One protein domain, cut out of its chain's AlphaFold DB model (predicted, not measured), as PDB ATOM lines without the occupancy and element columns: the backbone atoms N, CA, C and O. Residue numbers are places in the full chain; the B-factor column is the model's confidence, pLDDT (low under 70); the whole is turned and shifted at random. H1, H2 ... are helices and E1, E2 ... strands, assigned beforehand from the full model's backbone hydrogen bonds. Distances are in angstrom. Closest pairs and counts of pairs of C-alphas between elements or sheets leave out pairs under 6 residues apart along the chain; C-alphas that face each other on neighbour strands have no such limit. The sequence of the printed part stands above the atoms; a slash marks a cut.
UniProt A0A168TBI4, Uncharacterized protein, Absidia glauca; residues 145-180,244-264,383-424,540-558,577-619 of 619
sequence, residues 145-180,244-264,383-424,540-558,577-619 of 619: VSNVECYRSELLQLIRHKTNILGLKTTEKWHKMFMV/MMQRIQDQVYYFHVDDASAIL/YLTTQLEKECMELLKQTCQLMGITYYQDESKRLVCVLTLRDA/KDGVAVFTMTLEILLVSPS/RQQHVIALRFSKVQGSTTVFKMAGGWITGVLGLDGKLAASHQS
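Overview. This is residues 145 to 180, 244 to 264, 383 to 424, 540 to 558 and 577 to 619 of the 619 residues of an uncharacterized protein of Absidia glauca (UniProt A0A168TBI4). A strongly twisted sheet of five strands curls round helix H6, and helix H5 packs on the same face; the long helix H1 packs on H5, and its residues 145 to 150 stick out from the body. The 161 printed residues hold seven named helices and five named strands in the order H1 H2 H3 E1 H4 H5 E2 E3 E4 E5 H6 H7. The sheet runs E1 E5 E4 E3 E2, all antiparallel; the class is mixed, helices and strands. The whole is compact, with a radius of gyration of the C-alphas of 16.4 A and spans of 47 by 47 by 32 A.

Along the chain. H1, residues 145 to 165, begins with C-alpha 145 at (-1.589, 21.675, 0.247) and is 30.4 A long. H2 is residues 172 to 178, H3 residues 244 to 247, E1 residues 251 to 256 and H4 residues 259 to 264. H5, residues 383 to 402, measures 28.7 A. The hairpin of E2, residues 406 to 411, and E3, residues 414 to 420, follows. E4, residues 543 to 555, measures 36.6 A; E5, residues 579 to 591, 36.5 A. H6, residues 593 to 607, measures 21.2 A and ends with C-alpha 607 at (-1.467, 15.390, -24.344). H7 is residues 612 to 615.

Arrangement. Across each pair of neighbour strands backbone N and O atoms are within hydrogen-bond range, for instance N 253 and O 584 at 2.9 A between E1 and E5, N 551 and O 583 at 2.9 A between E5 and E4, N 417 and O 546 at 2.8 A between E4 and E3, and N 408 and O 416 at 2.9 A between E3 and E2. H5 and H6 on one face make two layers, helices over a sheet. H5 lies over E4 and E3 at a height over the sheet of 8.1 A. H5, with residues 396 to 400 alone, touches residues 603 to 607 of H6 at a steep tilt of 59 degrees, opposite ways; the closest C-alphas, of Thr 399 and Ile 603, are 6.4 A apart. H1 touches residues 395 to 402 of H5 at a shallow tilt of 24 degrees, opposite ways; the closest C-alphas, of Arg 152 and Leu 402, are 6.3 A apart. With residues 164 to 165 alone H1 touches H4; the closest C-alphas, of Ile 165 and Ser 261, are 5.6 A apart. H2 only grazes the sheet with residues 172 to 175, and H3, only just on it with 5 pairs of C-alphas within 10 A, grazes it with residues 246 to 247. H7 touches no helix. Every O i to N i+4 pair is within hydrogen-bond range in H1, H5 and H6; H2 has 1 of 3, with 1 of 4 O i to N i+3 pairs, and H4 has 1 of 2, while H3 and H7 are too short for such a pair.

Size, cuts and confidence. The C-alphas of Val 145 and Ser 558, the two farthest apart, are 52.7 A apart. Four cuts leave gaps between C-alphas of 17.4 A from 180 to 244, 14.3 A from 264 to 383, 14.1 A from 424 to 540 and 11.7 A from 558 to 577. Of the links that are printed whole, none is long. Residues 612 to 619 stand free. The mean pLDDT of the printed part is 85.0; residues 172 to 180, 244 to 248, 260 to 264, 424, 540 and 610 to 619 are under 70.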
ATOM      1  N   VAL A 145      -2.427  21.541   1.451       71.38
ATOM      2  CA  VAL A 145      -1.589  21.675   0.247       71.38
ATOM      3  C   VAL A 145      -1.194  20.296  -0.284       71.38
ATOM      4  O   VAL A 145      -1.398  20.020  -1.468       71.38
ATOM      5  N   SER A 146      -0.754  19.395   0.603       74.44
ATOM      6  CA  SER A 146      -0.388  18.007   0.267       74.44
ATOM      7  C   SER A 146      -1.474  17.271  -0.523       74.44
ATOM      8  O   SER A 146      -1.182  16.543  -1.468       74.44
ATOM      9  N   ASN A 147      -2.743  17.499  -0.176       84.62
ATOM     10  CA  ASN A 147      -3.875  16.812  -0.796       84.62
ATOM     11  C   ASN A 147      -4.136  17.309  -2.229       84.62
ATOM     12  O   ASN A 147      -4.507  16.521  -3.097       84.62
ATOM     13  N   VAL A 148      -3.902  18.600  -2.499       86.38
ATOM     14  CA  VAL A 148      -4.034  19.182  -3.847       86.38
ATOM     15  C   VAL A 148      -2.898  18.711  -4.758       86.38
ATOM     16  O   VAL A 148      -3.130  18.450  -5.940       86.38
ATOM     17  N   GLU A 149      -1.681  18.567  -4.231       87.44
ATOM     18  CA  GLU A 149      -0.550  18.032  -4.998       87.44
ATOM     19  C   GLU A 149      -0.691  16.528  -5.270       87.44
ATOM     20  O   GLU A 149      -0.473  16.104  -6.406       87.44
ATOM     21  N   CYS A 150      -1.168  15.748  -4.291       91.94
ATOM     22  CA  CYS A 150      -1.516  14.335  -4.478       91.94
ATOM     23  C   CYS A 150      -2.536  14.170  -5.616       91.94
ATOM     24  O   CYS A 150      -2.230  13.521  -6.620       91.94
ATOM     25  N   TYR A 151      -3.674  14.871  -5.538       92.75
ATOM     26  CA  TYR A 151      -4.726  14.826  -6.560       92.75
ATOM     27  C   TYR A 151      -4.235  15.256  -7.953       92.75
ATOM     28  O   TYR A 151      -4.574  14.636  -8.961       92.75
ATOM     29  N   ARG A 152      -3.386  16.291  -8.041       92.50
ATOM     30  CA  ARG A 152      -2.752  16.694  -9.310       92.50
ATOM     31  C   ARG A 152      -1.828  15.614  -9.867       92.50
ATOM     32  O   ARG A 152      -1.786  15.434 -11.084       92.50
ATOM     33  N   SER A 153      -1.094  14.906  -9.009       92.81
ATOM     34  CA  SER A 153      -0.208  13.820  -9.430       92.81
ATOM     35  C   SER A 153      -0.996  12.609  -9.945       92.81
ATOM     36  O   SER A 153      -0.673  12.095 -11.015       92.81
ATOM     37  N   GLU A 154      -2.080  12.227  -9.263       94.56
ATOM     38  CA  GLU A 154      -3.011  11.168  -9.672       94.56
ATOM     39  C   GLU A 154      -3.700  11.512 -10.998       94.56
ATOM     40  O   GLU A 154      -3.703  10.706 -11.928       94.56
ATOM     41  N   LEU A 155      -4.218  12.738 -11.133       95.25
ATOM     42  CA  LEU A 155      -4.869  13.204 -12.358       95.25
ATOM     43  C   LEU A 155      -3.889  13.240 -13.544       95.25
ATOM     44  O   LEU A 155      -4.241  12.817 -14.643       95.25
ATOM     45  N   LEU A 156      -2.638  13.668 -13.333       94.69
ATOM     46  CA  LEU A 156      -1.591  13.619 -14.360       94.69
ATOM     47  C   LEU A 156      -1.196  12.176 -14.729       94.69
ATOM     48  O   LEU A 156      -0.929  11.902 -15.902       94.69
ATOM     49  N   GLN A 157      -1.172  11.247 -13.770       93.38
ATOM     50  CA  GLN A 157      -0.965   9.820 -14.046       93.38
ATOM     51  C   GLN A 157      -2.132   9.232 -14.855       93.38
ATOM     52  O   GLN A 157      -1.886   8.574 -15.865       93.38
ATOM     53  N   LEU A 158      -3.381   9.532 -14.484       94.75
ATOM     54  CA  LEU A 158      -4.587   9.104 -15.201       94.75
ATOM     55  C   LEU A 158      -4.617   9.635 -16.642       94.75
ATOM     56  O   LEU A 158      -4.901   8.876 -17.569       94.75
ATOM     57  N   ILE A 159      -4.270  10.910 -16.840       95.19
ATOM     58  CA  ILE A 159      -4.139  11.525 -18.167       95.19
ATOM     59  C   ILE A 159      -3.075  10.789 -18.985       95.19
ATOM     60  O   ILE A 159      -3.382  10.316 -20.074       95.19
ATOM     61  N   ARG A 160      -1.857  10.594 -18.456       92.88
ATOM     62  CA  ARG A 160      -0.787   9.845 -19.151       92.88
ATOM     63  C   ARG A 160      -1.196   8.408 -19.490       92.88
ATOM     64  O   ARG A 160      -0.894   7.932 -20.581       92.88
ATOM     65  N   HIS A 161      -1.889   7.728 -18.578       92.81
ATOM     66  CA  HIS A 161      -2.383   6.367 -18.774       92.81
ATOM     67  C   HIS A 161      -3.419   6.302 -19.906       92.81
ATOM     68  O   HIS A 161      -3.274   5.483 -20.813       92.81
ATOM     69  N   LYS A 162      -4.390   7.224 -19.930       93.56
ATOM     70  CA  LYS A 162      -5.355   7.362 -21.034       93.56
ATOM     71  C   LYS A 162      -4.694   7.744 -22.359       93.56
ATOM     72  O   LYS A 162      -4.995   7.124 -23.370       93.56
ATOM     73  N   THR A 163      -3.764   8.701 -22.370       92.81
ATOM     74  CA  THR A 163      -2.984   9.080 -23.566       92.81
ATOM     75  C   THR A 163      -2.261   7.867 -24.166       92.81
ATOM     76  O   THR A 163      -2.246   7.700 -25.385       92.81
ATOM     77  N   ASN A 164      -1.725   6.983 -23.317       91.38
ATOM     78  CA  ASN A 164      -1.080   5.731 -23.718       91.38
ATOM     79  C   ASN A 164      -2.096   4.687 -24.241       91.38
ATOM     80  O   ASN A 164      -1.904   4.156 -25.334       91.38
ATOM     81  N   ILE A 165      -3.223   4.475 -23.544       91.25
ATOM     82  CA  ILE A 165      -4.335   3.602 -23.989       91.25
ATOM     83  C   ILE A 165      -4.945   4.063 -25.322       91.25
ATOM     84  O   ILE A 165      -5.383   3.238 -26.116       91.25
ATOM     85  N   LEU A 166      -4.941   5.364 -25.606       91.38
ATOM     86  CA  LEU A 166      -5.374   5.925 -26.889       91.38
ATOM     87  C   LEU A 166      -4.254   5.956 -27.946       91.38
ATOM     88  O   LEU A 166      -4.485   6.389 -29.072       91.38
ATOM     89  N   GLY A 167      -3.034   5.529 -27.604       90.56
ATOM     90  CA  GLY A 167      -1.878   5.540 -28.504       90.56
ATOM     91  C   GLY A 167      -1.512   6.929 -29.044       90.56
ATOM     92  O   GLY A 167      -0.930   7.006 -30.125       90.56
ATOM     93  N   LEU A 168      -1.876   8.009 -28.338       90.12
ATOM     94  CA  LEU A 168      -1.774   9.387 -28.825       90.12
ATOM     95  C   LEU A 168      -0.314   9.823 -28.980       90.12
ATOM     96  O   LEU A 168       0.374  10.130 -28.005       90.12
ATOM     97  N   LYS A 169       0.141   9.908 -30.230       87.62
ATOM     98  CA  LYS A 169       1.506  10.317 -30.584       87.62
ATOM     99  C   LYS A 169       1.508  11.675 -31.273       87.62
ATOM    100  O   LYS A 169       0.902  11.857 -32.331       87.62
ATOM    101  N   THR A 170       2.224  12.629 -30.682       79.44
ATOM    102  CA  THR A 170       2.376  13.998 -31.192       79.44
ATOM    103  C   THR A 170       3.068  14.033 -32.548       79.44
ATOM    104  O   THR A 170       4.172  13.517 -32.734       79.44
ATOM    105  N   THR A 171       2.456  14.718 -33.515       70.12
ATOM    106  CA  THR A 171       3.011  14.842 -34.867       70.12
ATOM    107  C   THR A 171       4.088  15.932 -34.977       70.12
ATOM    108  O   THR A 171       3.940  16.881 -35.757       70.12
ATOM    109  N   GLU A 172       5.205  15.809 -34.252       58.50
ATOM    110  CA  GLU A 172       6.336  16.761 -34.336       58.50
ATOM    111  C   GLU A 172       6.788  17.012 -35.789       58.50
ATOM    112  O   GLU A 172       7.153  18.125 -36.178       58.50
ATOM    113  N   LYS A 173       6.716  15.968 -36.625       49.03
ATOM    114  CA  LYS A 173       7.133  15.989 -38.032       49.03
ATOM    115  C   LYS A 173       6.216  16.825 -38.938       49.03
ATOM    116  O   LYS A 173       6.706  17.410 -39.902       49.03
ATOM    117  N   TRP A 174       4.920  16.924 -38.631       46.62
ATOM    118  CA  TRP A 174       3.940  17.620 -39.479       46.62
ATOM    119  C   TRP A 174       3.955  19.146 -39.296       46.62
ATOM    120  O   TRP A 174       3.737  19.873 -40.266       46.62
ATOM    121  N   HIS A 175       4.331  19.647 -38.111       49.66
ATOM    122  CA  HIS A 175       4.550  21.086 -37.886       49.66
ATOM    123  C   HIS A 175       5.581  21.674 -38.872       49.66
ATOM    124  O   HIS A 175       5.404  22.784 -39.370       49.66
ATOM    125  N   LYS A 176       6.622  20.907 -39.232       46.75
ATOM    126  CA  LYS A 176       7.629  21.322 -40.228       46.75
ATOM    127  C   LYS A 176       7.109  21.350 -41.672       46.75
ATOM    128  O   LYS A 176       7.680  22.076 -42.478       46.75
ATOM    129  N   MET A 177       6.049  20.605 -42.003       40.75
ATOM    130  CA  MET A 177       5.435  20.645 -43.340       40.75
ATOM    131  C   MET A 177       4.456  21.816 -43.479       40.75
ATOM    132  O   MET A 177       4.530  22.559 -44.453       40.75
ATOM    133  N   PHE A 178       3.584  22.040 -42.492       47.75
ATOM    134  CA  PHE A 178       2.577  23.108 -42.571       47.75
ATOM    135  C   PHE A 178       3.093  24.512 -42.206       47.75
ATOM    136  O   PHE A 178       2.453  25.498 -42.560       47.75
ATOM    137  N   MET A 179       4.278  24.643 -41.592       45.25
ATOM    138  CA  MET A 179       4.963  25.942 -41.460       45.25
ATOM    139  C   MET A 179       5.729  26.394 -42.722       45.25
ATOM    140  O   MET A 179       6.394  27.435 -42.692       45.25
ATOM    141  N   VAL A 180       5.611  25.686 -43.854       42.66
ATOM    142  CA  VAL A 180       6.022  26.227 -45.162       42.66
ATOM    143  C   VAL A 180       5.132  27.435 -45.486       42.66
ATOM    144  O   VAL A 180       3.941  27.304 -45.753       42.66
ATOM    145  N   MET A 244     -10.017  35.883 -43.207       65.56
ATOM    146  CA  MET A 244      -8.600  35.491 -43.256       65.56
ATOM    147  C   MET A 244      -7.900  35.718 -41.908       65.56
ATOM    148  O   MET A 244      -7.224  34.819 -41.413       65.56
ATOM    149  N   MET A 245      -8.098  36.884 -41.288       60.34
ATOM    150  CA  MET A 245      -7.541  37.216 -39.971       60.34
ATOM    151  C   MET A 245      -8.107  36.337 -38.847       60.34
ATOM    152  O   MET A 245      -7.387  36.037 -37.895       60.34
ATOM    153  N   GLN A 246      -9.349  35.856 -38.977       62.22
ATOM    154  CA  GLN A 246      -9.911  34.852 -38.072       62.22
ATOM    155  C   GLN A 246      -9.132  33.528 -38.163       62.22
ATOM    156  O   GLN A 246      -8.675  33.025 -37.140       62.22
ATOM    157  N   ARG A 247      -8.880  33.010 -39.380       57.88
ATOM    158  CA  ARG A 247      -8.096  31.770 -39.589       57.88
ATOM    159  C   ARG A 247      -6.659  31.860 -39.064       57.88
ATOM    160  O   ARG A 247      -6.086  30.841 -38.711       57.88
ATOM    161  N   ILE A 248      -6.069  33.056 -38.997       59.81
ATOM    162  CA  ILE A 248      -4.714  33.271 -38.448       59.81
ATOM    163  C   ILE A 248      -4.670  33.074 -36.914       59.81
ATOM    164  O   ILE A 248      -3.588  32.921 -36.345       59.81
ATOM    165  N   GLN A 249      -5.823  33.040 -36.235       75.19
ATOM    166  CA  GLN A 249      -5.924  32.759 -34.797       75.19
ATOM    167  C   GLN A 249      -6.252  31.290 -34.477       75.19
ATOM    168  O   GLN A 249      -6.178  30.910 -33.307       75.19
ATOM    169  N   ASP A 250      -6.565  30.472 -35.486       87.12
ATOM    170  CA  ASP A 250      -6.803  29.039 -35.322       87.12
ATOM    171  C   ASP A 250      -5.469  28.276 -35.270       87.12
ATOM    172  O   ASP A 250      -4.648  28.364 -36.184       87.12
ATOM    173  N   GLN A 251      -5.254  27.494 -34.210       90.88
ATOM    174  CA  GLN A 251      -4.101  26.598 -34.076       90.88
ATOM    175  C   GLN A 251      -4.595  25.149 -34.119       90.88
ATOM    176  O   GLN A 251      -5.409  24.759 -33.285       90.88
ATOM    177  N   VAL A 252      -4.126  24.354 -35.084       93.69
ATOM    178  CA  VAL A 252      -4.524  22.946 -35.246       93.69
ATOM    179  C   VAL A 252      -3.337  22.039 -34.948       93.69
ATOM    180  O   VAL A 252      -2.263  22.192 -35.532       93.69
ATOM    181  N   TYR A 253      -3.543  21.086 -34.043       93.50
ATOM    182  CA  TYR A 253      -2.546  20.107 -33.626       93.50
ATOM    183  C   TYR A 253      -3.016  18.711 -34.004       93.50
ATOM    184  O   TYR A 253      -4.154  18.350 -33.717       93.50
ATOM    185  N   TYR A 254      -2.139  17.933 -34.629       94.06
ATOM    186  CA  TYR A 254      -2.450  16.576 -35.059       94.06
ATOM    187  C   TYR A 254      -1.793  15.549 -34.127       94.06
ATOM    188  O   TYR A 254      -0.678  15.738 -33.628       94.06
ATOM    189  N   PHE A 255      -2.502  14.450 -33.900       92.62
ATOM    190  CA  PHE A 255      -2.065  13.307 -33.113       92.62
ATOM    191  C   PHE A 255      -2.394  12.042 -33.907       92.62
ATOM    192  O   PHE A 255      -3.511  11.900 -34.409       92.62
ATOM    193  N   HIS A 256      -1.435  11.126 -34.038       91.38
ATOM    194  CA  HIS A 256      -1.741   9.778 -34.519       91.38
ATOM    195  C   HIS A 256      -2.290   8.943 -33.360       91.38
ATOM    196  O   HIS A 256      -1.801   9.067 -32.237       91.38
ATOM    197  N   VAL A 257      -3.274   8.097 -33.655       90.69
ATOM    198  CA  VAL A 257      -3.754   7.012 -32.789       90.69
ATOM    199  C   VAL A 257      -3.195   5.706 -33.345       90.69
ATOM    200  O   VAL A 257      -3.309   5.451 -34.543       90.69
ATOM    201  N   ASP A 258      -2.593   4.875 -32.494       87.25
ATOM    202  CA  ASP A 258      -2.207   3.516 -32.882       87.25
ATOM    203  C   ASP A 258      -3.429   2.581 -32.814       87.25
ATOM    204  O   ASP A 258      -3.962   2.321 -31.735       87.25
ATOM    205  N   ASP A 259      -3.829   1.996 -33.949       75.00
ATOM    206  CA  ASP A 259      -5.000   1.100 -34.063       75.00
ATOM    207  C   ASP A 259      -5.010  -0.057 -33.039       75.00
ATOM    208  O   ASP A 259      -6.066  -0.530 -32.620       75.00
ATOM    209  N   ALA A 260      -3.826  -0.527 -32.622       67.75
ATOM    210  CA  ALA A 260      -3.680  -1.604 -31.642       67.75
ATOM    211  C   ALA A 260      -4.275  -1.237 -30.271       67.75
ATOM    212  O   ALA A 260      -4.815  -2.100 -29.579       67.75
ATOM    213  N   SER A 261      -4.203   0.041 -29.901       64.25
ATOM    214  CA  SER A 261      -4.686   0.559 -28.624       64.25
ATOM    215  C   SER A 261      -6.209   0.758 -28.648       64.25
ATOM    216  O   SER A 261      -6.897   0.386 -27.699       64.25
ATOM    217  N   ALA A 262      -6.762   1.211 -29.782       60.81
ATOM    218  CA  ALA A 262      -8.209   1.347 -29.987       60.81
ATOM    219  C   ALA A 262      -8.960   0.001 -29.879       60.81
ATOM    220  O   ALA A 262     -10.039  -0.071 -29.284       60.81
ATOM    221  N   ILE A 263      -8.368  -1.086 -30.392       65.44
ATOM    222  CA  ILE A 263      -8.926  -2.442 -30.250       65.44
ATOM    223  C   ILE A 263      -8.983  -2.845 -28.765       65.44
ATOM    224  O   ILE A 263     -10.025  -3.315 -28.302       65.44
ATOM    225  N   LEU A 264      -7.916  -2.599 -27.997       63.47
ATOM    226  CA  LEU A 264      -7.870  -2.905 -26.560       63.47
ATOM    227  C   LEU A 264      -8.885  -2.088 -25.743       63.47
ATOM    228  O   LEU A 264      -9.564  -2.659 -24.889       63.47
ATOM    229  N   TYR A 383     -19.188   3.082 -34.554       88.62
ATOM    230  CA  TYR A 383     -19.198   2.881 -33.100       88.62
ATOM    231  C   TYR A 383     -17.813   3.118 -32.477       88.62
ATOM    232  O   TYR A 383     -17.692   3.884 -31.520       88.62
ATOM    233  N   LEU A 384     -16.760   2.543 -33.072       89.00
ATOM    234  CA  LEU A 384     -15.374   2.760 -32.638       89.00
ATOM    235  C   LEU A 384     -14.976   4.243 -32.698       89.00
ATOM    236  O   LEU A 384     -14.337   4.751 -31.779       89.00
ATOM    237  N   THR A 385     -15.407   4.961 -33.740       91.25
ATOM    238  CA  THR A 385     -15.137   6.400 -33.891       91.25
ATOM    239  C   THR A 385     -15.855   7.232 -32.821       91.25
ATOM    240  O   THR A 385     -15.246   8.130 -32.239       91.25
ATOM    241  N   THR A 386     -17.116   6.919 -32.501       94.12
ATOM    242  CA  THR A 386     -17.880   7.600 -31.436       94.12
ATOM    243  C   THR A 386     -17.318   7.314 -30.037       94.12
ATOM    244  O   THR A 386     -17.280   8.216 -29.196       94.12
ATOM    245  N   GLN A 387     -16.837   6.095 -29.776       94.12
ATOM    246  CA  GLN A 387     -16.185   5.766 -28.505       94.12
ATOM    247  C   GLN A 387     -14.835   6.492 -28.361       94.12
ATOM    248  O   GLN A 387     -14.587   7.113 -27.328       94.12
ATOM    249  N   LEU A 388     -14.013   6.511 -29.420       94.00
ATOM    250  CA  LEU A 388     -12.752   7.260 -29.461       94.00
ATOM    251  C   LEU A 388     -12.974   8.766 -29.230       94.00
ATOM    252  O   LEU A 388     -12.255   9.382 -28.446       94.00
ATOM    253  N   GLU A 389     -14.000   9.355 -29.853       95.44
ATOM    254  CA  GLU A 389     -14.425  10.744 -29.617       95.44
ATOM    255  C   GLU A 389     -14.750  11.001 -28.143       95.44
ATOM    256  O   GLU A 389     -14.224  11.946 -27.549       95.44
ATOM    257  N   LYS A 390     -15.569  10.139 -27.532       96.62
ATOM    258  CA  LYS A 390     -15.966  10.246 -26.122       96.62
ATOM    259  C   LYS A 390     -14.762  10.169 -25.178       96.62
ATOM    260  O   LYS A 390     -14.657  10.983 -24.260       96.62
ATOM    261  N   GLU A 391     -13.845   9.233 -25.410       95.62
ATOM    262  CA  GLU A 391     -12.634   9.060 -24.595       95.62
ATOM    263  C   GLU A 391     -11.656  10.235 -24.748       95.62
ATOM    264  O   GLU A 391     -11.129  10.730 -23.749       95.62
ATOM    265  N   CYS A 392     -11.478  10.754 -25.967       96.38
ATOM    266  CA  CYS A 392     -10.649  11.934 -26.226       96.38
ATOM    267  C   CYS A 392     -11.239  13.211 -25.612       96.38
ATOM    268  O   CYS A 392     -10.507  14.017 -25.034       96.38
ATOM    269  N   MET A 393     -12.561  13.396 -25.679       97.56
ATOM    270  CA  MET A 393     -13.239  14.525 -25.035       97.56
ATOM    271  C   MET A 393     -13.151  14.454 -23.509       97.56
ATOM    272  O   MET A 393     -12.973  15.484 -22.860       97.56
ATOM    273  N   GLU A 394     -13.215  13.259 -22.922       97.19
ATOM    274  CA  GLU A 394     -12.993  13.074 -21.486       97.19
ATOM    275  C   GLU A 394     -11.530  13.343 -21.088       97.19
ATOM    276  O   GLU A 394     -11.271  13.992 -20.074       97.19
ATOM    277  N   LEU A 395     -10.560  12.936 -21.912       96.81
ATOM    278  CA  LEU A 395      -9.146  13.269 -21.712       96.81
ATOM    279  C   LEU A 395      -8.883  14.787 -21.790       96.81
ATOM    280  O   LEU A 395      -8.106  15.323 -20.994       96.81
ATOM    281  N   LEU A 396      -9.563  15.501 -22.694       97.56
ATOM    282  CA  LEU A 396      -9.503  16.965 -22.796       97.56
ATOM    283  C   LEU A 396     -10.074  17.658 -21.552       97.56
ATOM    284  O   LEU A 396      -9.439  18.575 -21.028       97.56
ATOM    285  N   LYS A 397     -11.224  17.200 -21.039       98.06
ATOM    286  CA  LYS A 397     -11.821  17.702 -19.785       98.06
ATOM    287  C   LYS A 397     -10.856  17.553 -18.609       98.06
ATOM    288  O   LYS A 397     -10.568  18.531 -17.920       98.06
ATOM    289  N   GLN A 398     -10.295  16.356 -18.441       97.62
ATOM    290  CA  GLN A 398      -9.323  16.049 -17.388       97.62
ATOM    291  C   GLN A 398      -8.045  16.893 -17.529       97.62
ATOM    292  O   GLN A 398      -7.531  17.410 -16.537       97.62
ATOM    293  N   THR A 399      -7.584  17.136 -18.761       97.25
ATOM    294  CA  THR A 399      -6.445  18.028 -19.038       97.25
ATOM    295  C   THR A 399      -6.748  19.484 -18.666       97.25
ATOM    296  O   THR A 399      -5.935  20.120 -17.996       97.25
ATOM    297  N   CYS A 400      -7.922  20.020 -19.019       97.69
ATOM    298  CA  CYS A 400      -8.335  21.361 -18.589       97.69
ATOM    299  C   CYS A 400      -8.426  21.472 -17.061       97.69
ATOM    300  O   CYS A 400      -7.926  22.440 -16.487       97.69
ATOM    301  N   GLN A 401      -8.997  20.461 -16.401       96.50
ATOM    302  CA  GLN A 401      -9.119  20.390 -14.946       96.50
ATOM    303  C   GLN A 401      -7.747  20.397 -14.249       96.50
ATOM    304  O   GLN A 401      -7.545  21.182 -13.322       96.50
ATOM    305  N   LEU A 402      -6.782  19.598 -14.728       96.00
ATOM    306  CA  LEU A 402      -5.401  19.595 -14.221       96.00
ATOM    307  C   LEU A 402      -4.754  20.987 -14.327       96.00
ATOM    308  O   LEU A 402      -4.077  21.433 -13.399       96.00
ATOM    309  N   MET A 403      -4.992  21.676 -15.444       95.00
ATOM    310  CA  MET A 403      -4.451  23.008 -15.727       95.00
ATOM    311  C   MET A 403      -5.213  24.159 -15.043       95.00
ATOM    312  O   MET A 403      -4.822  25.315 -15.201       95.00
ATOM    313  N   GLY A 404      -6.294  23.885 -14.300       95.75
ATOM    314  CA  GLY A 404      -7.136  24.917 -13.680       95.75
ATOM    315  C   GLY A 404      -7.944  25.760 -14.679       95.75
ATOM    316  O   GLY A 404      -8.386  26.858 -14.342       95.75
ATOM    317  N   ILE A 405      -8.126  25.268 -15.906       97.50
ATOM    318  CA  ILE A 405      -8.913  25.910 -16.964       97.50
ATOM    319  C   ILE A 405     -10.380  25.549 -16.737       97.50
ATOM    320  O   ILE A 405     -10.736  24.368 -16.759       97.50
ATOM    321  N   THR A 406     -11.250  26.542 -16.544       97.94
ATOM    322  CA  THR A 406     -12.693  26.283 -16.473       97.94
ATOM    323  C   THR A 406     -13.244  26.052 -17.876       97.94
ATOM    324  O   THR A 406     -12.813  26.681 -18.846       97.94
ATOM    325  N   TYR A 407     -14.182  25.118 -18.009       98.44
ATOM    326  CA  TYR A 407     -14.759  24.751 -19.297       98.44
ATOM    327  C   TYR A 407     -16.237  24.394 -19.171       98.44
ATOM    328  O   TYR A 407     -16.699  23.964 -18.115       98.44
ATOM    329  N   TYR A 408     -16.952  24.507 -20.285       98.12
ATOM    330  CA  TYR A 408     -18.208  23.801 -20.515       98.12
ATOM    331  C   TYR A 408     -18.154  23.086 -21.872       98.12
ATOM    332  O   TYR A 408     -17.285  23.367 -22.702       98.12
ATOM    333  N   GLN A 409     -19.043  22.116 -22.077       98.19
ATOM    334  CA  GLN A 409     -19.171  21.402 -23.344       98.19
ATOM    335  C   GLN A 409     -20.349  21.986 -24.131       98.19
ATOM    336  O   GLN A 409     -21.455  22.052 -23.607       98.19
ATOM    337  N   ASP A 410     -20.078  22.434 -25.355       97.56
ATOM    338  CA  ASP A 410     -21.023  23.141 -26.238       97.56
ATOM    339  C   ASP A 410     -21.616  22.174 -27.282       97.56
ATOM    340  O   ASP A 410     -22.798  22.220 -27.601       97.56
ATOM    341  N   GLU A 411     -20.798  21.226 -27.759       97.44
ATOM    342  CA  GLU A 411     -21.168  20.165 -28.709       97.44
ATOM    343  C   GLU A 411     -20.464  18.850 -28.310       97.44
ATOM    344  O   GLU A 411     -19.523  18.866 -27.509       97.44
ATOM    345  N   SER A 412     -20.823  17.700 -28.904       97.06
ATOM    346  CA  SER A 412     -20.162  16.412 -28.588       97.06
ATOM    347  C   SER A 412     -18.639  16.456 -28.776       97.06
ATOM    348  O   SER A 412     -17.921  15.830 -28.003       97.06
ATOM    349  N   LYS A 413     -18.162  17.275 -29.726       97.62
ATOM    350  CA  LYS A 413     -16.752  17.470 -30.101       97.62
ATOM    351  C   LYS A 413     -16.146  18.802 -29.634       97.62
ATOM    352  O   LYS A 413     -15.003  19.089 -29.988       97.62
ATOM    353  N   ARG A 414     -16.884  19.654 -28.908       98.06
ATOM    354  CA  ARG A 414     -16.490  21.059 -28.682       98.06
ATOM    355  C   ARG A 414     -16.545  21.467 -27.214       98.06
ATOM    356  O   ARG A 414     -17.609  21.465 -26.596       98.06
ATOM    357  N   LEU A 415     -15.395  21.867 -26.673       98.31
ATOM    358  CA  LEU A 415     -15.286  22.520 -25.369       98.31
ATOM    359  C   LEU A 415     -15.115  24.030 -25.555       98.31
ATOM    360  O   LEU A 415     -14.357  24.478 -26.417       98.31
ATOM    361  N   VAL A 416     -15.781  24.811 -24.712       98.31
ATOM    362  CA  VAL A 416     -15.552  26.251 -24.561       98.31
ATOM    363  C   VAL A 416     -14.822  26.447 -23.240       98.31
ATOM    364  O   VAL A 416     -15.264  25.957 -22.201       98.31
ATOM    365  N   CYS A 417     -13.678  27.120 -23.283       98.38
ATOM    366  CA  CYS A 417     -12.706  27.176 -22.200       98.38
ATOM    367  C   CYS A 417     -12.354  28.620 -21.837       98.38
ATOM    368  O   CYS A 417     -12.195  29.483 -22.705       98.38
ATOM    369  N   VAL A 418     -12.176  28.862 -20.540       97.69
ATOM    370  CA  VAL A 418     -11.736  30.140 -19.983       97.69
ATOM    371  C   VAL A 418     -10.502  29.891 -19.123       97.69
ATOM    372  O   VAL A 418     -10.545  29.137 -18.150       97.69
ATOM    373  N   LEU A 419      -9.391  30.539 -19.473       96.94
ATOM    374  CA  LEU A 419      -8.203  30.597 -18.623       96.94
ATOM    375  C   LEU A 419      -8.064  32.012 -18.064       96.94
ATOM    376  O   LEU A 419      -7.940  32.981 -18.816       96.94
ATOM    377  N   THR A 420      -8.059  32.111 -16.740       95.12
ATOM    378  CA  THR A 420      -7.750  33.324 -15.985       95.12
ATOM    379  C   THR A 420      -6.381  33.160 -15.331       95.12
ATOM    380  O   THR A 420      -6.238  32.529 -14.283       95.12
ATOM    381  N   LEU A 421      -5.344  33.745 -15.931       92.75
ATOM    382  CA  LEU A 421      -4.121  33.997 -15.183       92.75
ATOM    383  C   LEU A 421      -4.431  35.091 -14.166       92.75
ATOM    384  O   LEU A 421      -4.897  36.175 -14.514       92.75
ATOM    385  N   ARG A 422      -4.175  34.795 -12.892       84.38
ATOM    386  CA  ARG A 422      -4.096  35.834 -11.871       84.38
ATOM    387  C   ARG A 422      -2.777  36.557 -12.094       84.38
ATOM    388  O   ARG A 422      -1.724  35.974 -11.840       84.38
ATOM    389  N   ASP A 423      -2.838  37.796 -12.569       74.25
ATOM    390  CA  ASP A 423      -1.680  38.683 -12.534       74.25
ATOM    391  C   ASP A 423      -1.180  38.747 -11.084       74.25
ATOM    392  O   ASP A 423      -1.940  39.072 -10.167       74.25
ATOM    393  N   ALA A 424       0.088  38.394 -10.857       54.88
ATOM    394  CA  ALA A 424       0.711  38.618  -9.559       54.88
ATOM    395  C   ALA A 424       0.648  40.129  -9.269       54.88
ATOM    396  O   ALA A 424       0.968  40.905 -10.173       54.88
ATOM    397  N   LYS A 540      -7.016  43.564 -20.145       63.66
ATOM    398  CA  LYS A 540      -7.518  42.207 -20.439       63.66
ATOM    399  C   LYS A 540      -6.396  41.177 -20.652       63.66
ATOM    400  O   LYS A 540      -6.672  40.069 -21.108       63.66
ATOM    401  N   ASP A 541      -5.152  41.520 -20.309       76.94
ATOM    402  CA  ASP A 541      -3.970  40.700 -20.609       76.94
ATOM    403  C   ASP A 541      -3.889  39.375 -19.815       76.94
ATOM    404  O   ASP A 541      -3.274  38.427 -20.310       76.94
ATOM    405  N   GLY A 542      -4.573  39.259 -18.668       89.38
ATOM    406  CA  GLY A 542      -4.621  38.040 -17.843       89.38
ATOM    407  C   GLY A 542      -5.700  36.999 -18.207       89.38
ATOM    408  O   GLY A 542      -5.619  35.860 -17.751       89.38
ATOM    409  N   VAL A 543      -6.701  37.314 -19.042       93.75
ATOM    410  CA  VAL A 543      -7.847  36.408 -19.310       93.75
ATOM    411  C   VAL A 543      -7.946  36.042 -20.787       93.75
ATOM    412  O   VAL A 543      -7.873  36.930 -21.632       93.75
ATOM    413  N   ALA A 544      -8.194  34.772 -21.120       95.38
ATOM    414  CA  ALA A 544      -8.584  34.353 -22.469       95.38
ATOM    415  C   ALA A 544      -9.798  33.417 -22.467       95.38
ATOM    416  O   ALA A 544      -9.897  32.513 -21.639       95.38
ATOM    417  N   VAL A 545     -10.672  33.611 -23.459       96.69
ATOM    418  CA  VAL A 545     -11.778  32.707 -23.799       96.69
ATOM    419  C   VAL A 545     -11.473  32.094 -25.161       96.69
ATOM    420  O   VAL A 545     -11.159  32.816 -26.114       96.69
ATOM    421  N   PHE A 546     -11.546  30.773 -25.267       97.69
ATOM    422  CA  PHE A 546     -11.239  30.030 -26.488       97.69
ATOM    423  C   PHE A 546     -12.089  28.764 -26.586       97.69
ATOM    424  O   PHE A 546     -12.628  28.299 -25.587       97.69
ATOM    425  N   THR A 547     -12.208  28.193 -27.780       98.12
ATOM    426  CA  THR A 547     -12.828  26.878 -27.975       98.12
ATOM    427  C   THR A 547     -11.800  25.855 -28.419       98.12
ATOM    428  O   THR A 547     -10.868  26.186 -29.156       98.12
ATOM    429  N   MET A 548     -11.997  24.611 -27.997       98.12
ATOM    430  CA  MET A 548     -11.325  23.438 -28.542       98.12
ATOM    431  C   MET A 548     -12.344  22.593 -29.298       98.12
ATOM    432  O   MET A 548     -13.352  22.202 -28.712       98.12
ATOM    433  N   THR A 549     -12.065  22.296 -30.564       97.81
ATOM    434  CA  THR A 549     -12.865  21.386 -31.393       97.81
ATOM    435  C   THR A 549     -12.041  20.145 -31.728       97.81
ATOM    436  O   THR A 549     -10.884  20.258 -32.140       97.81
ATOM    437  N   LEU A 550     -12.640  18.970 -31.538       97.62
ATOM    438  CA  LEU A 550     -12.065  17.659 -31.816       97.62
ATOM    439  C   LEU A 550     -12.561  17.136 -33.174       97.62
ATOM    440  O   LEU A 550     -13.734  16.806 -33.339       97.62
ATOM    441  N   GLU A 551     -11.665  17.015 -34.145       96.56
ATOM    442  CA  GLU A 551     -11.958  16.477 -35.476       96.56
ATOM    443  C   GLU A 551     -11.220  15.133 -35.637       96.56
ATOM    444  O   GLU A 551      -9.993  15.082 -35.576       96.56
ATOM    445  N   ILE A 552     -11.947  14.022 -35.821       95.12
ATOM    446  CA  ILE A 552     -11.348  12.701 -36.087       95.12
ATOM    447  C   ILE A 552     -11.339  12.460 -37.596       95.12
ATOM    448  O   ILE A 552     -12.387  12.444 -38.240       95.12
ATOM    449  N   LEU A 553     -10.145  12.266 -38.150       94.06
ATOM    450  CA  LEU A 553      -9.888  12.071 -39.570       94.06
ATOM    451  C   LEU A 553      -9.449  10.622 -39.816       94.06
ATOM    452  O   LEU A 553      -8.423  10.169 -39.306       94.06
ATOM    453  N   LEU A 554     -10.220   9.901 -40.630       91.06
ATOM    454  CA  LEU A 554      -9.854   8.574 -41.123       91.06
ATOM    455  C   LEU A 554      -8.887   8.737 -42.299       91.06
ATOM    456  O   LEU A 554      -9.307   9.038 -43.420       91.06
ATOM    457  N   VAL A 555      -7.586   8.556 -42.058       89.06
ATOM    458  CA  VAL A 555      -6.586   8.618 -43.127       89.06
ATOM    459  C   VAL A 555      -6.490   7.248 -43.787       89.06
ATOM    460  O   VAL A 555      -5.657   6.412 -43.434       89.06
ATOM    461  N   SER A 556      -7.347   7.030 -44.787       85.88
ATOM    462  CA  SER A 556      -7.156   5.949 -45.757       85.88
ATOM    463  C   SER A 556      -5.723   6.021 -46.299       85.88
ATOM    464  O   SER A 556      -5.343   7.079 -46.811       85.88
ATOM    465  N   PRO A 557      -4.918   4.945 -46.209       79.56
ATOM    466  CA  PRO A 557      -3.556   4.954 -46.720       79.56
ATOM    467  C   PRO A 557      -3.611   5.094 -48.241       79.56
ATOM    468  O   PRO A 557      -3.873   4.127 -48.959       79.56
ATOM    469  N   SER A 558      -3.400   6.314 -48.733       73.12
ATOM    470  CA  SER A 558      -3.345   6.571 -50.165       73.12
ATOM    471  C   SER A 558      -2.228   5.724 -50.767       73.12
ATOM    472  O   SER A 558      -1.132   5.613 -50.207       73.12
ATOM    473  N   ARG A 577      -3.466  -1.254 -42.061       76.31
ATOM    474  CA  ARG A 577      -3.906  -0.504 -40.880       76.31
ATOM    475  C   ARG A 577      -4.438   0.872 -41.294       76.31
ATOM    476  O   ARG A 577      -3.781   1.577 -42.065       76.31
ATOM    477  N   GLN A 578      -5.642   1.215 -40.840       82.94
ATOM    478  CA  GLN A 578      -6.329   2.461 -41.187       82.94
ATOM    479  C   GLN A 578      -6.019   3.499 -40.114       82.94
ATOM    480  O   GLN A 578      -6.688   3.551 -39.090       82.94
ATOM    481  N   GLN A 579      -5.005   4.329 -40.353       88.00
ATOM    482  CA  GLN A 579      -4.523   5.252 -39.330       88.00
ATOM    483  C   GLN A 579      -5.579   6.307 -38.983       88.00
ATOM    484  O   GLN A 579      -5.896   7.199 -39.778       88.00
ATOM    485  N   HIS A 580      -6.075   6.230 -37.751       91.88
ATOM    486  CA  HIS A 580      -6.882   7.282 -37.153       91.88
ATOM    487  C   HIS A 580      -5.981   8.482 -36.812       91.88
ATOM    488  O   HIS A 580      -4.946   8.347 -36.150       91.88
ATOM    489  N   VAL A 581      -6.369   9.675 -37.264       93.50
ATOM    490  CA  VAL A 581      -5.692  10.936 -36.941       93.50
ATOM    491  C   VAL A 581      -6.667  11.851 -36.224       93.50
ATOM    492  O   VAL A 581      -7.743  12.150 -36.733       93.50
ATOM    493  N   ILE A 582      -6.280  12.327 -35.049       95.31
ATOM    494  CA  ILE A 582      -7.037  13.319 -34.293       95.31
ATOM    495  C   ILE A 582      -6.450  14.695 -34.579       95.31
ATOM    496  O   ILE A 582      -5.256  14.918 -34.382       95.31
ATOM    497  N   ALA A 583      -7.295  15.620 -35.016       96.25
ATOM    498  CA  ALA A 583      -6.991  17.035 -35.119       96.25
ATOM    499  C   ALA A 583      -7.690  17.786 -33.975       96.25
ATOM    500  O   ALA A 583      -8.913  17.754 -33.839       96.25
ATOM    501  N   LEU A 584      -6.904  18.464 -33.143       97.06
ATOM    502  CA  LEU A 584      -7.381  19.319 -32.061       97.06
ATOM    503  C   LEU A 584      -7.200  20.781 -32.469       97.06
ATOM    504  O   LEU A 584      -6.071  21.269 -32.593       97.06
ATOM    505  N   ARG A 585      -8.316  21.474 -32.694       96.56
ATOM    506  CA  ARG A 585      -8.353  22.861 -33.166       96.56
ATOM    507  C   ARG A 585      -8.679  23.817 -32.028       96.56
ATOM    508  O   ARG A 585      -9.759  23.752 -31.450       96.56
ATOM    509  N   PHE A 586      -7.762  24.734 -31.752       97.12
ATOM    510  CA  PHE A 586      -7.915  25.819 -30.792       97.12
ATOM    511  C   PHE A 586      -8.291  27.103 -31.534       97.12
ATOM    512  O   PHE A 586      -7.497  27.595 -32.338       97.12
ATOM    513  N   SER A 587      -9.450  27.676 -31.220       96.75
ATOM    514  CA  SER A 587      -9.930  28.939 -31.795       96.75
ATOM    515  C   SER A 587     -10.127  29.976 -30.694       96.75
ATOM    516  O   SER A 587     -10.871  29.755 -29.737       96.75
ATOM    517  N   LYS A 588      -9.463  31.129 -30.801       95.81
ATOM    518  CA  LYS A 588      -9.604  32.212 -29.818       95.81
ATOM    519  C   LYS A 588     -10.936  32.945 -30.004       95.81
ATOM    520  O   LYS A 588     -11.235  33.409 -31.102       95.81
ATOM    521  N   VAL A 589     -11.692  33.112 -28.918       95.25
ATOM    522  CA  VAL A 589     -12.956  33.870 -28.897       95.25
ATOM    523  C   VAL A 589     -12.735  35.279 -28.340       95.25
ATOM    524  O   VAL A 589     -13.174  36.257 -28.940       95.25
ATOM    525  N   GLN A 590     -12.032  35.411 -27.209       94.50
ATOM    526  CA  GLN A 590     -11.841  36.703 -26.538       94.50
ATOM    527  C   GLN A 590     -10.545  36.768 -25.712       94.50
ATOM    528  O   GLN A 590      -9.925  35.750 -25.403       94.50
ATOM    529  N   GLY A 591     -10.155  37.984 -25.318       92.94
ATOM    530  CA  GLY A 591      -9.122  38.228 -24.308       92.94
ATOM    531  C   GLY A 591      -7.685  38.230 -24.836       92.94
ATOM    532  O   GLY A 591      -7.424  38.608 -25.982       92.94
ATOM    533  N   SER A 592      -6.745  37.825 -23.992       92.62
ATOM    534  CA  SER A 592      -5.302  37.854 -24.218       92.62
ATOM    535  C   SER A 592      -4.821  36.787 -25.200       92.62
ATOM    536  O   SER A 592      -5.096  35.593 -25.065       92.62
ATOM    537  N   THR A 593      -4.052  37.207 -26.206       92.00
ATOM    538  CA  THR A 593      -3.412  36.281 -27.157       92.00
ATOM    539  C   THR A 593      -2.271  35.495 -26.503       92.00
ATOM    540  O   THR A 593      -1.999  34.367 -26.912       92.00
ATOM    541  N   THR A 594      -1.623  36.053 -25.476       92.00
ATOM    542  CA  THR A 594      -0.541  35.388 -24.736       92.00
ATOM    543  C   THR A 594      -1.092  34.247 -23.885       92.00
ATOM    544  O   THR A 594      -0.614  33.121 -23.995       92.00
ATOM    545  N   VAL A 595      -2.163  34.505 -23.124       93.62
ATOM    546  CA  VAL A 595      -2.856  33.487 -22.311       93.62
ATOM    547  C   VAL A 595      -3.389  32.353 -23.191       93.62
ATOM    548  O   VAL A 595      -3.147  31.188 -22.894       93.62
ATOM    549  N   PHE A 596      -4.026  32.681 -24.323       95.44
ATOM    550  CA  PHE A 596      -4.492  31.692 -25.304       95.44
ATOM    551  C   PHE A 596      -3.359  30.795 -25.836       95.44
ATOM    552  O   PHE A 596      -3.509  29.575 -25.891       95.44
ATOM    553  N   LYS A 597      -2.205  31.377 -26.192       94.06
ATOM    554  CA  LYS A 597      -1.042  30.609 -26.666       94.06
ATOM    555  C   LYS A 597      -0.445  29.709 -25.585       94.06
ATOM    556  O   LYS A 597      -0.067  28.584 -25.900       94.06
ATOM    557  N   MET A 598      -0.387  30.166 -24.332       94.31
ATOM    558  CA  MET A 598       0.084  29.324 -23.227       94.31
ATOM    559  C   MET A 598      -0.907  28.197 -22.911       94.31
ATOM    560  O   MET A 598      -0.470  27.064 -22.758       94.31
ATOM    561  N   ALA A 599      -2.221  28.454 -22.932       95.56
ATOM    562  CA  ALA A 599      -3.238  27.408 -22.778       95.56
ATOM    563  C   ALA A 599      -3.105  26.309 -23.848       95.56
ATOM    564  O   ALA A 599      -3.017  25.129 -23.507       95.56
ATOM    565  N   GLY A 600      -3.021  26.690 -25.129       95.19
ATOM    566  CA  GLY A 600      -2.824  25.741 -26.230       95.19
ATOM    567  C   GLY A 600      -1.518  24.952 -26.102       95.19
ATOM    568  O   GLY A 600      -1.526  23.726 -26.208       95.19
ATOM    569  N   GLY A 601      -0.408  25.632 -25.798       93.50
ATOM    570  CA  GLY A 601       0.898  24.997 -25.585       93.50
ATOM    571  C   GLY A 601       0.942  24.048 -24.381       93.50
ATOM    572  O   GLY A 601       1.580  23.002 -24.456       93.50
ATOM    573  N   TRP A 602       0.236  24.361 -23.292       94.56
ATOM    574  CA  TRP A 602       0.146  23.490 -22.118       94.56
ATOM    575  C   TRP A 602      -0.733  22.264 -22.367       94.56
ATOM    576  O   TRP A 602      -0.300  21.153 -22.080       94.56
ATOM    577  N   ILE A 603      -1.926  22.438 -22.943       95.56
ATOM    578  CA  ILE A 603      -2.838  21.321 -23.241       95.56
ATOM    579  C   ILE A 603      -2.178  20.355 -24.235       95.56
ATOM    580  O   ILE A 603      -2.139  19.149 -23.996       95.56
ATOM    581  N   THR A 604      -1.590  20.874 -25.315       93.88
ATOM    582  CA  THR A 604      -0.888  20.045 -26.314       93.88
ATOM    583  C   THR A 604       0.416  19.458 -25.786       93.88
ATOM    584  O   THR A 604       0.771  18.349 -26.176       93.88
ATOM    585  N   GLY A 605       1.088  20.138 -24.854       92.69
ATOM    586  CA  GLY A 605       2.222  19.594 -24.110       92.69
ATOM    587  C   GLY A 605       1.828  18.396 -23.245       92.69
ATOM    588  O   GLY A 605       2.463  17.354 -23.349       92.69
ATOM    589  N   VAL A 606       0.757  18.505 -22.448       93.19
ATOM    590  CA  VAL A 606       0.262  17.431 -21.563       93.19
ATOM    591  C   VAL A 606      -0.240  16.222 -22.361       93.19
ATOM    592  O   VAL A 606       0.163  15.096 -22.066       93.19
ATOM    593  N   LEU A 607      -1.044  16.443 -23.407       92.88
ATOM    594  CA  LEU A 607      -1.467  15.390 -24.344       92.88
ATOM    595  C   LEU A 607      -0.288  14.809 -25.145       92.88
ATOM    596  O   LEU A 607      -0.362  13.686 -25.630       92.88
ATOM    597  N   GLY A 608       0.792  15.579 -25.291       88.81
ATOM    598  CA  GLY A 608       2.011  15.222 -26.008       88.81
ATOM    599  C   GLY A 608       3.124  14.619 -25.155       88.81
ATOM    600  O   GLY A 608       4.208  14.385 -25.695       88.81
ATOM    601  N   LEU A 609       2.886  14.342 -23.866       80.94
ATOM    602  CA  LEU A 609       3.802  13.583 -23.002       80.94
ATOM    603  C   LEU A 609       3.770  12.082 -23.351       80.94
ATOM    604  O   LEU A 609       3.383  11.240 -22.541       80.94
ATOM    605  N   ASP A 610       4.186  11.774 -24.579       66.75
ATOM    606  CA  ASP A 610       4.357  10.425 -25.118       66.75
ATOM    607  C   ASP A 610       5.260   9.578 -24.198       66.75
ATOM    608  O   ASP A 610       6.258  10.060 -23.652       66.75
ATOM    609  N   GLY A 611       4.913   8.301 -24.021       53.91
ATOM    610  CA  GLY A 611       5.372   7.425 -22.929       53.91
ATOM    611  C   GLY A 611       6.854   7.022 -22.945       53.91
ATOM    612  O   GLY A 611       7.246   6.104 -22.228       53.91
ATOM    613  N   LYS A 612       7.694   7.694 -23.737       58.81
ATOM    614  CA  LYS A 612       9.115   7.383 -23.971       58.81
ATOM    615  C   LYS A 612       9.960   7.317 -22.690       58.81
ATOM    616  O   LYS A 612      10.902   6.537 -22.644       58.81
ATOM    617  N   LEU A 613       9.591   8.063 -21.642       52.16
ATOM    618  CA  LEU A 613      10.240   7.999 -20.321       52.16
ATOM    619  C   LEU A 613      10.048   6.651 -19.601       52.16
ATOM    620  O   LEU A 613      10.877   6.285 -18.777       52.16
ATOM    621  N   ALA A 614       8.974   5.907 -19.895       48.16
ATOM    622  CA  ALA A 614       8.761   4.571 -19.335       48.16
ATOM    623  C   ALA A 614       9.566   3.499 -20.092       48.16
ATOM    624  O   ALA A 614      10.057   2.548 -19.488       48.16
ATOM    625  N   ALA A 615       9.753   3.678 -21.404       51.44
ATOM    626  CA  ALA A 615      10.511   2.748 -22.243       51.44
ATOM    627  C   ALA A 615      12.014   2.710 -21.904       51.44
ATOM    628  O   ALA A 615      12.655   1.685 -22.103       51.44
ATOM    629  N   SER A 616      12.576   3.793 -21.353       49.16
ATOM    630  CA  SER A 616      13.985   3.865 -20.931       49.16
ATOM    631  C   SER A 616      14.275   3.241 -19.558       49.16
ATOM    632  O   SER A 616      15.360   3.453 -19.027       49.16
ATOM    633  N   HIS A 617      13.315   2.536 -18.949       46.88
ATOM    634  CA  HIS A 617      13.453   1.967 -17.599       46.88
ATOM    635  C   HIS A 617      13.240   0.439 -17.540       46.88
ATOM    636  O   HIS A 617      13.136  -0.123 -16.450       46.88
ATOM    637  N   GLN A 618      13.177  -0.221 -18.705       45.28
ATOM    638  CA  GLN A 618      13.033  -1.679 -18.879       45.28
ATOM    639  C   GLN A 618      14.160  -2.290 -19.743       45.28
ATOM    640  O   GLN A 618      13.965  -3.334 -20.365       45.28
ATOM    641  N   SER A 619      15.317  -1.623 -19.809       40.84
ATOM    642  CA  SER A 619      16.521  -2.036 -20.549       40.84
ATOM    643  C   SER A 619      17.699  -2.265 -19.611       40.84
ATOM    644  O   SER A 619      18.012  -1.284 -18.896       40.84
TER     645      SER A 619